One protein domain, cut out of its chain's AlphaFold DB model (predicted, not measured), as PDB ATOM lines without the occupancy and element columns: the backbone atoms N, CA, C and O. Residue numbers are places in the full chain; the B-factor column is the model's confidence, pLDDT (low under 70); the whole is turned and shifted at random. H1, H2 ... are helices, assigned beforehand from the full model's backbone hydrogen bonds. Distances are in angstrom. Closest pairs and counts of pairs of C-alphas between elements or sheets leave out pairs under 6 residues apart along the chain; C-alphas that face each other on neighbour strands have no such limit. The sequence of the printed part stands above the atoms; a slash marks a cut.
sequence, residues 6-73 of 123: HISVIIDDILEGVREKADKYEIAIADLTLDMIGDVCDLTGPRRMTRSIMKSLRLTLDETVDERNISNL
ATOM      1  N   HIS A   6      -4.970 -46.761 -12.236       95.31
ATOM      2  CA  HIS A   6      -4.163 -45.946 -11.321       95.31
ATOM      3  C   HIS A   6      -3.961 -46.617  -9.965       95.31
ATOM      4  O   HIS A   6      -2.864 -46.580  -9.413       95.31
ATOM      5  N   ILE A   7      -5.004 -47.265  -9.438       95.38
ATOM      6  CA  ILE A   7      -4.922 -47.998  -8.171       95.38
ATOM      7  C   ILE A   7      -4.021 -49.226  -8.308       95.38
ATOM      8  O   ILE A   7      -3.232 -49.490  -7.404       95.38
ATOM      9  N   SER A   8      -4.078 -49.938  -9.437       95.62
ATOM     10  CA  SER A   8      -3.154 -51.047  -9.709       95.62
ATOM     11  C   SER A   8      -1.697 -50.585  -9.700       95.62
ATOM     12  O   SER A   8      -0.889 -51.176  -8.995       95.62
ATOM     13  N   VAL A   9      -1.385 -49.472 -10.372       96.75
ATOM     14  CA  VAL A   9      -0.025 -48.907 -10.382       96.75
ATOM     15  C   VAL A   9       0.439 -48.500  -8.979       96.75
ATOM     16  O   VAL A   9       1.595 -48.731  -8.633       96.75
ATOM     17  N   ILE A  10      -0.441 -47.947  -8.135       97.19
ATOM     18  CA  ILE A  10      -0.102 -47.646  -6.732       97.19
ATOM     19  C   ILE A  10       0.263 -48.925  -5.967       97.19
ATOM     20  O   ILE A  10       1.256 -48.940  -5.243       97.19
ATOM     21  N   ILE A  11      -0.538 -49.986  -6.103       96.81
ATOM     22  CA  ILE A  11      -0.293 -51.262  -5.420       96.81
ATOM     23  C   ILE A  11       1.044 -51.852  -5.873       96.81
ATOM     24  O   ILE A  11       1.849 -52.248  -5.029       96.81
ATOM     25  N   ASP A  12       1.295 -51.866  -7.181       97.56
ATOM     26  CA  ASP A  12       2.529 -52.401  -7.752       97.56
ATOM     27  C   ASP A  12       3.755 -51.618  -7.264       97.56
ATOM     28  O   ASP A  12       4.706 -52.230  -6.780       97.56
ATOM     29  N   ASP A  13       3.705 -50.281  -7.271       97.81
ATOM     30  CA  ASP A  13       4.798 -49.426  -6.786       97.81
ATOM     31  C   ASP A  13       5.050 -49.585  -5.272       97.81
ATOM     32  O   ASP A  13       6.187 -49.464  -4.803       97.81
ATOM     33  N   ILE A  14       4.005 -49.839  -4.476       97.56
ATOM     34  CA  ILE A  14       4.148 -50.144  -3.044       97.56
ATOM     35  C   ILE A  14       4.840 -51.495  -2.863       97.56
ATOM     36  O   ILE A  14       5.793 -51.591  -2.091       97.56
ATOM     37  N   LEU A  15       4.378 -52.534  -3.565       97.44
ATOM     38  CA  LEU A  15       4.951 -53.877  -3.470       97.44
ATOM     39  C   LEU A  15       6.402 -53.911  -3.956       97.44
ATOM     40  O   LEU A  15       7.233 -54.566  -3.330       97.44
ATOM     41  N   GLU A  16       6.709 -53.202  -5.041       97.56
ATOM     42  CA  GLU A  16       8.074 -52.993  -5.527       97.56
ATOM     43  C   GLU A  16       8.924 -52.310  -4.457       97.56
ATOM     44  O   GLU A  16       9.928 -52.874  -4.034       97.56
ATOM     45  N   GLY A  17       8.471 -51.180  -3.905       96.56
ATOM     46  CA  GLY A  17       9.215 -50.480  -2.859       96.56
ATOM     47  C   GLY A  17       9.457 -51.322  -1.601       96.56
ATOM     48  O   GLY A  17      10.518 -51.224  -0.996       96.56
ATOM     49  N   VAL A  18       8.505 -52.168  -1.193       96.88
ATOM     50  CA  VAL A  18       8.695 -53.084  -0.053       96.88
ATOM     51  C   VAL A  18       9.730 -54.165  -0.378       96.88
ATOM     52  O   VAL A  18      10.582 -54.457   0.462       96.88
ATOM     53  N   ARG A  19       9.702 -54.729  -1.594       97.38
ATOM     54  CA  ARG A  19      10.702 -55.708  -2.057       97.38
ATOM     55  C   ARG A  19      12.097 -55.099  -2.118       97.38
ATOM     56  O   ARG A  19      13.012 -55.664  -1.541       97.38
ATOM     57  N   GLU A  20      12.236 -53.904  -2.690       97.00
ATOM     58  CA  GLU A  20      13.513 -53.180  -2.746       97.00
ATOM     59  C   GLU A  20      14.120 -52.965  -1.353       97.00
ATOM     60  O   GLU A  20      15.336 -53.032  -1.177       97.00
ATOM     61  N   LYS A  21      13.284 -52.711  -0.336       96.94
ATOM     62  CA  LYS A  21      13.750 -52.595   1.051       96.94
ATOM     63  C   LYS A  21      14.211 -53.938   1.601       96.94
ATOM     64  O   LYS A  21      15.276 -53.978   2.205       96.94
ATOM     65  N   ALA A  22      13.449 -55.007   1.393       97.50
ATOM     66  CA  ALA A  22      13.836 -56.349   1.823       97.50
ATOM     67  C   ALA A  22      15.173 -56.771   1.190       97.50
ATOM     68  O   ALA A  22      16.100 -57.143   1.908       97.50
ATOM     69  N   ASP A  23      15.307 -56.584  -0.126       97.75
ATOM     70  CA  ASP A  23      16.513 -56.904  -0.891       97.75
ATOM     71  C   ASP A  23      17.717 -56.083  -0.415       97.75
ATOM     72  O   ASP A  23      18.804 -56.620  -0.223       97.75
ATOM     73  N   LYS A  24      17.523 -54.784  -0.146       97.31
ATOM     74  CA  LYS A  24      18.581 -53.902   0.369       97.31
ATOM     75  C   LYS A  24      19.168 -54.380   1.703       97.31
ATOM     76  O   LYS A  24      20.351 -54.153   1.948       97.31
ATOM     77  N   TYR A  25      18.344 -54.948   2.581       97.06
ATOM     78  CA  TYR A  25      18.777 -55.446   3.891       97.06
ATOM     79  C   TYR A  25      19.067 -56.952   3.894       97.06
ATOM     80  O   TYR A  25      19.460 -57.469   4.934       97.06
ATOM     81  N   GLU A  26      18.898 -57.635   2.756       97.69
ATOM     82  CA  GLU A  26      19.083 -59.082   2.600       97.69
ATOM     83  C   GLU A  26      18.229 -59.913   3.581       97.69
ATOM     84  O   GLU A  26      18.661 -60.941   4.102       97.69
ATOM     85  N   ILE A  27      16.994 -59.468   3.836       98.06
ATOM     86  CA  ILE A  27      16.041 -60.134   4.739       98.06
ATOM     87  C   ILE A  27      14.726 -60.457   4.031       98.06
ATOM     88  O   ILE A  27      14.425 -59.922   2.965       98.06
ATOM     89  N   ALA A  28      13.898 -61.316   4.631       97.50
ATOM     90  CA  ALA A  28      12.546 -61.524   4.129       97.50
ATOM     91  C   ALA A  28      11.680 -60.275   4.365       97.50
ATOM     92  O   ALA A  28      11.842 -59.566   5.356       97.50
ATOM     93  N   ILE A  29      10.682 -60.048   3.503       96.00
ATOM     94  CA  ILE A  29       9.702 -58.955   3.674       96.00
ATOM     95  C   ILE A  29       9.045 -58.998   5.065       96.00
ATOM     96  O   ILE A  29       8.777 -57.953   5.648       96.00
ATOM     97  N   ALA A  30       8.799 -60.201   5.594       96.56
ATOM     98  CA  ALA A  30       8.186 -60.401   6.906       96.56
ATOM     99  C   ALA A  30       9.043 -59.881   8.076       96.56
ATOM    100  O   ALA A  30       8.493 -59.602   9.138       96.56
ATOM    101  N   ASP A  31      10.354 -59.721   7.868       97.50
ATOM    102  CA  ASP A  31      11.309 -59.283   8.888       97.50
ATOM    103  C   ASP A  31      11.613 -57.773   8.809       97.50
ATOM    104  O   ASP A  31      12.381 -57.247   9.617       97.50
ATOM    105  N   LEU A  32      11.016 -57.047   7.853       95.75
ATOM    106  CA  LEU A  32      11.188 -55.599   7.733       95.75
ATOM    107  C   LEU A  32      10.585 -54.859   8.932       95.75
ATOM    108  O   LEU A  32       9.425 -55.053   9.300       95.75
ATOM    109  N   THR A  33      11.352 -53.920   9.483       93.75
ATOM    110  CA  THR A  33      10.895 -53.013  10.543       93.75
ATOM    111  C   THR A  33      10.576 -51.617   9.998       93.75
ATOM    112  O   THR A  33      11.007 -51.248   8.901       93.75
ATOM    113  N   LEU A  34       9.845 -50.806  10.779       88.31
ATOM    114  CA  LEU A  34       9.520 -49.413  10.424       88.31
ATOM    115  C   LEU A  34      10.779 -48.563  10.150       88.31
ATOM    116  O   LEU A  34      10.792 -47.752   9.226       88.31
ATOM    117  N   ASP A  35      11.858 -48.794  10.896       90.06
ATOM    118  CA  ASP A  35      13.118 -48.067  10.706       90.06
ATOM    119  C   ASP A  35      13.821 -48.446   9.390       90.06
ATOM    120  O   ASP A  35      14.481 -47.612   8.770       90.06
ATOM    121  N   MET A  36      13.655 -49.690   8.923       93.38
ATOM    122  CA  MET A  36      14.242 -50.176   7.666       93.38
ATOM    123  C   MET A  36      13.490 -49.657   6.435       93.38
ATOM    124  O   MET A  36      14.104 -49.297   5.425       93.38
ATOM    125  N   ILE A  37      12.157 -49.594   6.500       89.19
ATOM    126  CA  ILE A  37      11.342 -49.105   5.380       89.19
ATOM    127  C   ILE A  37      11.551 -47.603   5.126       89.19
ATOM    128  O   ILE A  37      11.581 -47.177   3.967       89.19
ATOM    129  N   GLY A  38      11.805 -46.817   6.176       88.19
ATOM    130  CA  GLY A  38      12.001 -45.370   6.099       88.19
ATOM    131  C   GLY A  38      10.684 -44.588   6.131       88.19
ATOM    132  O   GLY A  38       9.753 -44.947   6.845       88.19
ATOM    133  N   ASP A  39      10.604 -43.487   5.376       89.88
ATOM    134  CA  ASP A  39       9.437 -42.597   5.414       89.88
ATOM    135  C   ASP A  39       8.188 -43.261   4.808       89.88
ATOM    136  O   ASP A  39       8.073 -43.466   3.595       89.88
ATOM    137  N   VAL A  40       7.212 -43.548   5.670       90.31
ATOM    138  CA  VAL A  40       5.920 -44.127   5.288       90.31
ATOM    139  C   VAL A  40       5.155 -43.253   4.294       90.31
ATOM    140  O   VAL A  40       4.469 -43.787   3.430       90.31
ATOM    141  N   CYS A  41       5.299 -41.924   4.341       89.00
ATOM    142  CA  CYS A  41       4.637 -41.023   3.396       89.00
ATOM    143  C   CYS A  41       5.143 -41.228   1.964       89.00
ATOM    144  O   CYS A  41       4.362 -41.058   1.024       89.00
ATOM    145  N   ASP A  42       6.423 -41.583   1.803       91.31
ATOM    146  CA  ASP A  42       7.039 -41.875   0.505       91.31
ATOM    147  C   ASP A  42       6.853 -43.323   0.059       91.31
ATOM    148  O   ASP A  42       6.790 -43.562  -1.145       91.31
ATOM    149  N   LEU A  43       6.774 -44.282   0.990       94.06
ATOM    150  CA  LEU A  43       6.635 -45.694   0.636       94.06
ATOM    151  C   LEU A  43       5.183 -46.093   0.360       94.06
ATOM    152  O   LEU A  43       4.932 -46.737  -0.655       94.06
ATOM    153  N   THR A  44       4.249 -45.720   1.239       93.62
ATOM    154  CA  THR A  44       2.840 -46.168   1.203       93.62
ATOM    155  C   THR A  44       1.820 -45.037   1.308       93.62
ATOM    156  O   THR A  44       0.643 -45.242   1.024       93.62
ATOM    157  N   GLY A  45       2.246 -43.850   1.732       91.44
ATOM    158  CA  GLY A  45       1.363 -42.732   2.032       91.44
ATOM    159  C   GLY A  45       1.085 -41.805   0.841       91.44
ATOM    160  O   GLY A  45       1.229 -42.187  -0.324       91.44
ATOM    161  N   PRO A  46       0.676 -40.552   1.112       91.56
ATOM    162  CA  PRO A  46       0.143 -39.664   0.081       91.56
ATOM    163  C   PRO A  46       1.163 -39.305  -1.007       91.56
ATOM    164  O   PRO A  46       0.775 -39.130  -2.159       91.56
ATOM    165  N   ARG A  47       2.468 -39.240  -0.696       92.75
ATOM    166  CA  ARG A  47       3.487 -38.938  -1.719       92.75
ATOM    167  C   ARG A  47       3.687 -40.108  -2.675       92.75
ATOM    168  O   ARG A  47       3.825 -39.866  -3.876       92.75
ATOM    169  N   ARG A  48       3.643 -41.354  -2.180       95.94
ATOM    170  CA  ARG A  48       3.608 -42.546  -3.044       95.94
ATOM    171  C   ARG A  48       2.407 -42.483  -3.977       95.94
ATOM    172  O   ARG A  48       2.587 -42.554  -5.187       95.94
ATOM    173  N   MET A  49       1.214 -42.281  -3.414       95.44
ATOM    174  CA  MET A  49      -0.033 -42.227  -4.177       95.44
ATOM    175  C   MET A  49       0.038 -41.204  -5.317       95.44
ATOM    176  O   MET A  49      -0.221 -41.560  -6.465       95.44
ATOM    177  N   THR A  50       0.461 -39.967  -5.036       94.00
ATOM    178  CA  THR A  50       0.602 -38.933  -6.071       94.00
ATOM    179  C   THR A  50       1.573 -39.360  -7.171       94.00
ATOM    180  O   THR A  50       1.223 -39.294  -8.348       94.00
ATOM    181  N   ARG A  51       2.778 -39.839  -6.829       94.94
ATOM    182  CA  ARG A  51       3.781 -40.247  -7.833       94.94
ATOM    183  C   ARG A  51       3.282 -41.397  -8.711       94.94
ATOM    184  O   ARG A  51       3.471 -41.347  -9.925       94.94
ATOM    185  N   SER A  52       2.616 -42.387  -8.123       96.31
ATOM    186  CA  SER A  52       2.084 -43.550  -8.840       96.31
ATOM    187  C   SER A  52       0.904 -43.197  -9.750       96.31
ATOM    188  O   SER A  52       0.846 -43.681 -10.878       96.31
ATOM    189  N   ILE A  53       0.008 -42.293  -9.335       95.56
ATOM    190  CA  ILE A  53      -1.055 -41.775 -10.218       95.56
ATOM    191  C   ILE A  53      -0.442 -41.044 -11.414       95.56
ATOM    192  O   ILE A  53      -0.830 -41.284 -12.555       95.56
ATOM    193  N   MET A  54       0.566 -40.200 -11.182       94.25
ATOM    194  CA  MET A  54       1.256 -39.489 -12.263       94.25
ATOM    195  C   MET A  54       1.990 -40.458 -13.204       94.25
ATOM    196  O   MET A  54       1.942 -40.279 -14.419       94.25
ATOM    197  N   LYS A  55       2.622 -41.514 -12.669       94.44
ATOM    198  CA  LYS A  55       3.210 -42.615 -13.457       94.44
ATOM    199  C   LYS A  55       2.148 -43.293 -14.328       94.44
ATOM    200  O   LYS A  55       2.359 -43.439 -15.527       94.44
ATOM    201  N   SER A  56       1.003 -43.645 -13.752       95.06
ATOM    202  CA  SER A  56      -0.110 -44.283 -14.462       95.06
ATOM    203  C   SER A  56      -0.683 -43.405 -15.583       95.06
ATOM    204  O   SER A  56      -0.886 -43.876 -16.704       95.06
ATOM    205  N   LEU A  57      -0.871 -42.106 -15.329       94.38
ATOM    206  CA  LEU A  57      -1.317 -41.144 -16.342       94.38
ATOM    207  C   LEU A  57      -0.331 -41.033 -17.511       94.38
ATOM    208  O   LEU A  57      -0.767 -41.065 -18.658       94.38
ATOM    209  N   ARG A  58       0.983 -40.973 -17.246       93.19
ATOM    210  CA  ARG A  58       2.015 -40.969 -18.306       93.19
ATOM    211  C   ARG A  58       1.938 -42.213 -19.183       93.19
ATOM    212  O   ARG A  58       2.001 -42.103 -20.399       93.19
ATOM    213  N   LEU A  59       1.788 -43.385 -18.560       91.88
ATOM    214  CA  LEU A  59       1.678 -44.660 -19.274       91.88
ATOM    215  C   LEU A  59       0.407 -44.740 -20.129       91.88
ATOM    216  O   LEU A  59       0.406 -45.416 -21.151       91.88
ATOM    217  N   THR A  60      -0.667 -44.067 -19.707       90.56
ATOM    218  CA  THR A  60      -1.975 -44.130 -20.376       90.56
ATOM    219  C   THR A  60      -2.122 -43.095 -21.494       90.56
ATOM    220  O   THR A  60      -2.750 -43.385 -22.508       90.56
ATOM    221  N   LEU A  61      -1.584 -41.887 -21.308       89.19
ATOM    222  CA  LEU A  61      -1.803 -40.751 -22.212       89.19
ATOM    223  C   LEU A  61      -0.686 -40.556 -23.247       89.19
ATOM    224  O   LEU A  61      -0.866 -39.751 -24.151       89.19
ATOM    225  N   ASP A  62       0.448 -41.253 -23.110       82.31
ATOM    226  CA  ASP A  62       1.663 -41.044 -23.923       82.31
ATOM    227  C   ASP A  62       2.145 -39.573 -23.932       82.31
ATOM    228  O   ASP A  62       2.791 -39.085 -24.856       82.31
ATOM    229  N   GLU A  63       1.824 -38.840 -22.861       79.12
ATOM    230  CA  GLU A  63       2.160 -37.431 -22.666       79.12
ATOM    231  C   GLU A  63       3.011 -37.224 -21.406       79.12
ATOM    232  O   GLU A  63       2.973 -37.989 -20.434       79.12
ATOM    233  N   THR A  64       3.764 -36.120 -21.381       79.38
ATOM    234  CA  THR A  64       4.528 -35.725 -20.191       79.38
ATOM    235  C   THR A  64       3.600 -35.080 -19.159       79.38
ATOM    236  O   THR A  64       3.303 -33.889 -19.226       79.38
ATOM    237  N   VAL A  65       3.154 -35.873 -18.184       84.88
ATOM    238  CA  VAL A  65       2.370 -35.415 -17.024       84.88
ATOM    239  C   VAL A  65       3.287 -35.294 -15.806       84.88
ATOM    240  O   VAL A  65       3.692 -36.298 -15.230       84.88
ATOM    241  N   ASP A  66       3.665 -34.092 -15.382       84.75
ATOM    242  CA  ASP A  66       4.552 -33.860 -14.234       84.75
ATOM    243  C   ASP A  66       3.967 -32.912 -13.180       84.75
ATOM    244  O   ASP A  66       2.817 -32.486 -13.265       84.75
ATOM    245  N   GLU A  67       4.736 -32.639 -12.123       83.38
ATOM    246  CA  GLU A  67       4.283 -31.827 -10.988       83.38
ATOM    247  C   GLU A  67       3.770 -30.447 -11.418       83.38
ATOM    248  O   GLU A  67       2.810 -29.946 -10.835       83.38
ATOM    249  N   ARG A  68       4.316 -29.868 -12.496       84.25
ATOM    250  CA  ARG A  68       3.875 -28.574 -13.040       84.25
ATOM    251  C   ARG A  68       2.445 -28.640 -13.560       84.25
ATOM    252  O   ARG A  68       1.751 -27.627 -13.566       84.25
ATOM    253  N   ASN A  69       1.979 -29.817 -13.984       84.81
ATOM    254  CA  ASN A  69       0.609 -30.005 -14.445       84.81
ATOM    255  C   ASN A  69      -0.411 -29.935 -13.302       84.81
ATOM    256  O   ASN A  69      -1.581 -29.699 -13.612       84.81
ATOM    257  N   ILE A  70       0.011 -30.150 -12.047       89.00
ATOM    258  CA  ILE A  70      -0.867 -30.320 -10.875       89.00
ATOM    259  C   ILE A  70      -0.577 -29.349  -9.715       89.00
ATOM    260  O   ILE A  70      -1.351 -29.284  -8.764       89.00
ATOM    261  N   SER A  71       0.521 -28.594  -9.773       88.88
ATOM    262  CA  SER A  71       0.902 -27.602  -8.761       88.88
ATOM    263  C   SER A  71       0.259 -26.237  -9.012       88.88
ATOM    264  O   SER A  71       0.117 -25.839 -10.167       88.88
ATOM    265  N   ASN A  72      -0.032 -25.480  -7.946       89.44
ATOM    266  CA  ASN A  72      -0.535 -24.098  -8.019       89.44
ATOM    267  C   ASN A  72      -1.761 -23.930  -8.934       89.44
ATOM    268  O   ASN A  72      -1.878 -22.949  -9.668       89.44
ATOM    269  N   LEU A  73      -2.678 -24.900  -8.910       91.88
ATOM    270  CA  LEU A  73      -3.922 -24.812  -9.666       91.88
ATOM    271  C   LEU A  73      -4.850 -23.774  -9.033       91.88
ATOM    272  O   LEU A  73      -5.057 -23.806  -7.819       91.88
TER     273      LEU A  73
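What this domain is: This is residues 6 to 73 of the 123 residues of an uncharacterized protein of Pseudogymnoascus destructans (UniProt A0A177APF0). Two long helices, H1 and H4, meet at a steep angle, with H4 crossing the first half of H1; between them in the chain, a turn past the end of H1 and two short helices, H2 and H3, lead back along H1 to H4. A tail without a named helix, residues 62 to 73, makes the end of the shape that is far from the turn after H1. The printed part has 68 residues, with four named helices in the order H1, H2, H3, H4 and no named strand, and its class is all helix. The whole is loose, with a radius of gyration of the C-alphas of 14.0 A, and elongated, spanning 40 by 23 by 17 A.

Where its parts are: Find C-alpha 6 at (-4.163, -45.946, -11.321); there H1 begins, and it runs through residues 6 to 25 over 29.1 A to C-alpha 25 at (18.777, -55.446, 3.891). Read on to residues 34 to 37 for H2, a short helix of four residues, and to residues 40 to 43 for H3, also of four. Then look at residues 46 to 61 for H4, 22.4 A long, which ends at C-alpha 61 at (-1.803, -40.751, -22.212).

How they stand to each other: Start from H1, the hub, which touches the three other helices. Its residues 6 to 14 alone touch H4, and there you find the closest C-alphas, those of Ile 10 and Ser 52, 5.1 A apart. The lines of H1 and H4 stand at a steep tilt of 59 degrees, and the two run opposite ways. Farther along H1, residues 14 to 18 alone touch H3, only just, with 3 pairs of C-alphas within 8 A; the closest are those of Ile 14 and Leu 43, 6.3 A apart. Residues 18 to 25 of H1 alone touch H2, the closest C-alphas being those of Lys 21 and Ile 37, 6.1 A apart. H2 and H3 are close but not clearly touching, with the C-alphas of Ile 37 and Leu 43 closest at 7.5 A. H3 and H4 touch only at the corner by their link, and only just, with 3 pairs of C-alphas within 8 A; the closest are those of Asp 42 and Arg 48, 5.0 A apart. H2 and H4 are apart. In H1 and H4 every O i to N i+4 pair is within hydrogen-bond range; H2 and H3 are too short for such a pair, and their one O i to N i+3 pair is within range in H3 but not in H2.

The domain as a whole: Look to Glu 26 and Leu 73 for the two C-alphas farthest apart, 43.1 A. The printed part has no cut. The link from H1 to H2 is short, with 8 residues, and those from H2 to H3 and from H3 to H4 are tight, with 2 residues each. After H4, the C-alphas of residues 62 to 73 lie 15 to 23 A from the mean of the C-alphas. The mean pLDDT of the printed part is 93.0, and no printed residue is under 70 in this predicted model.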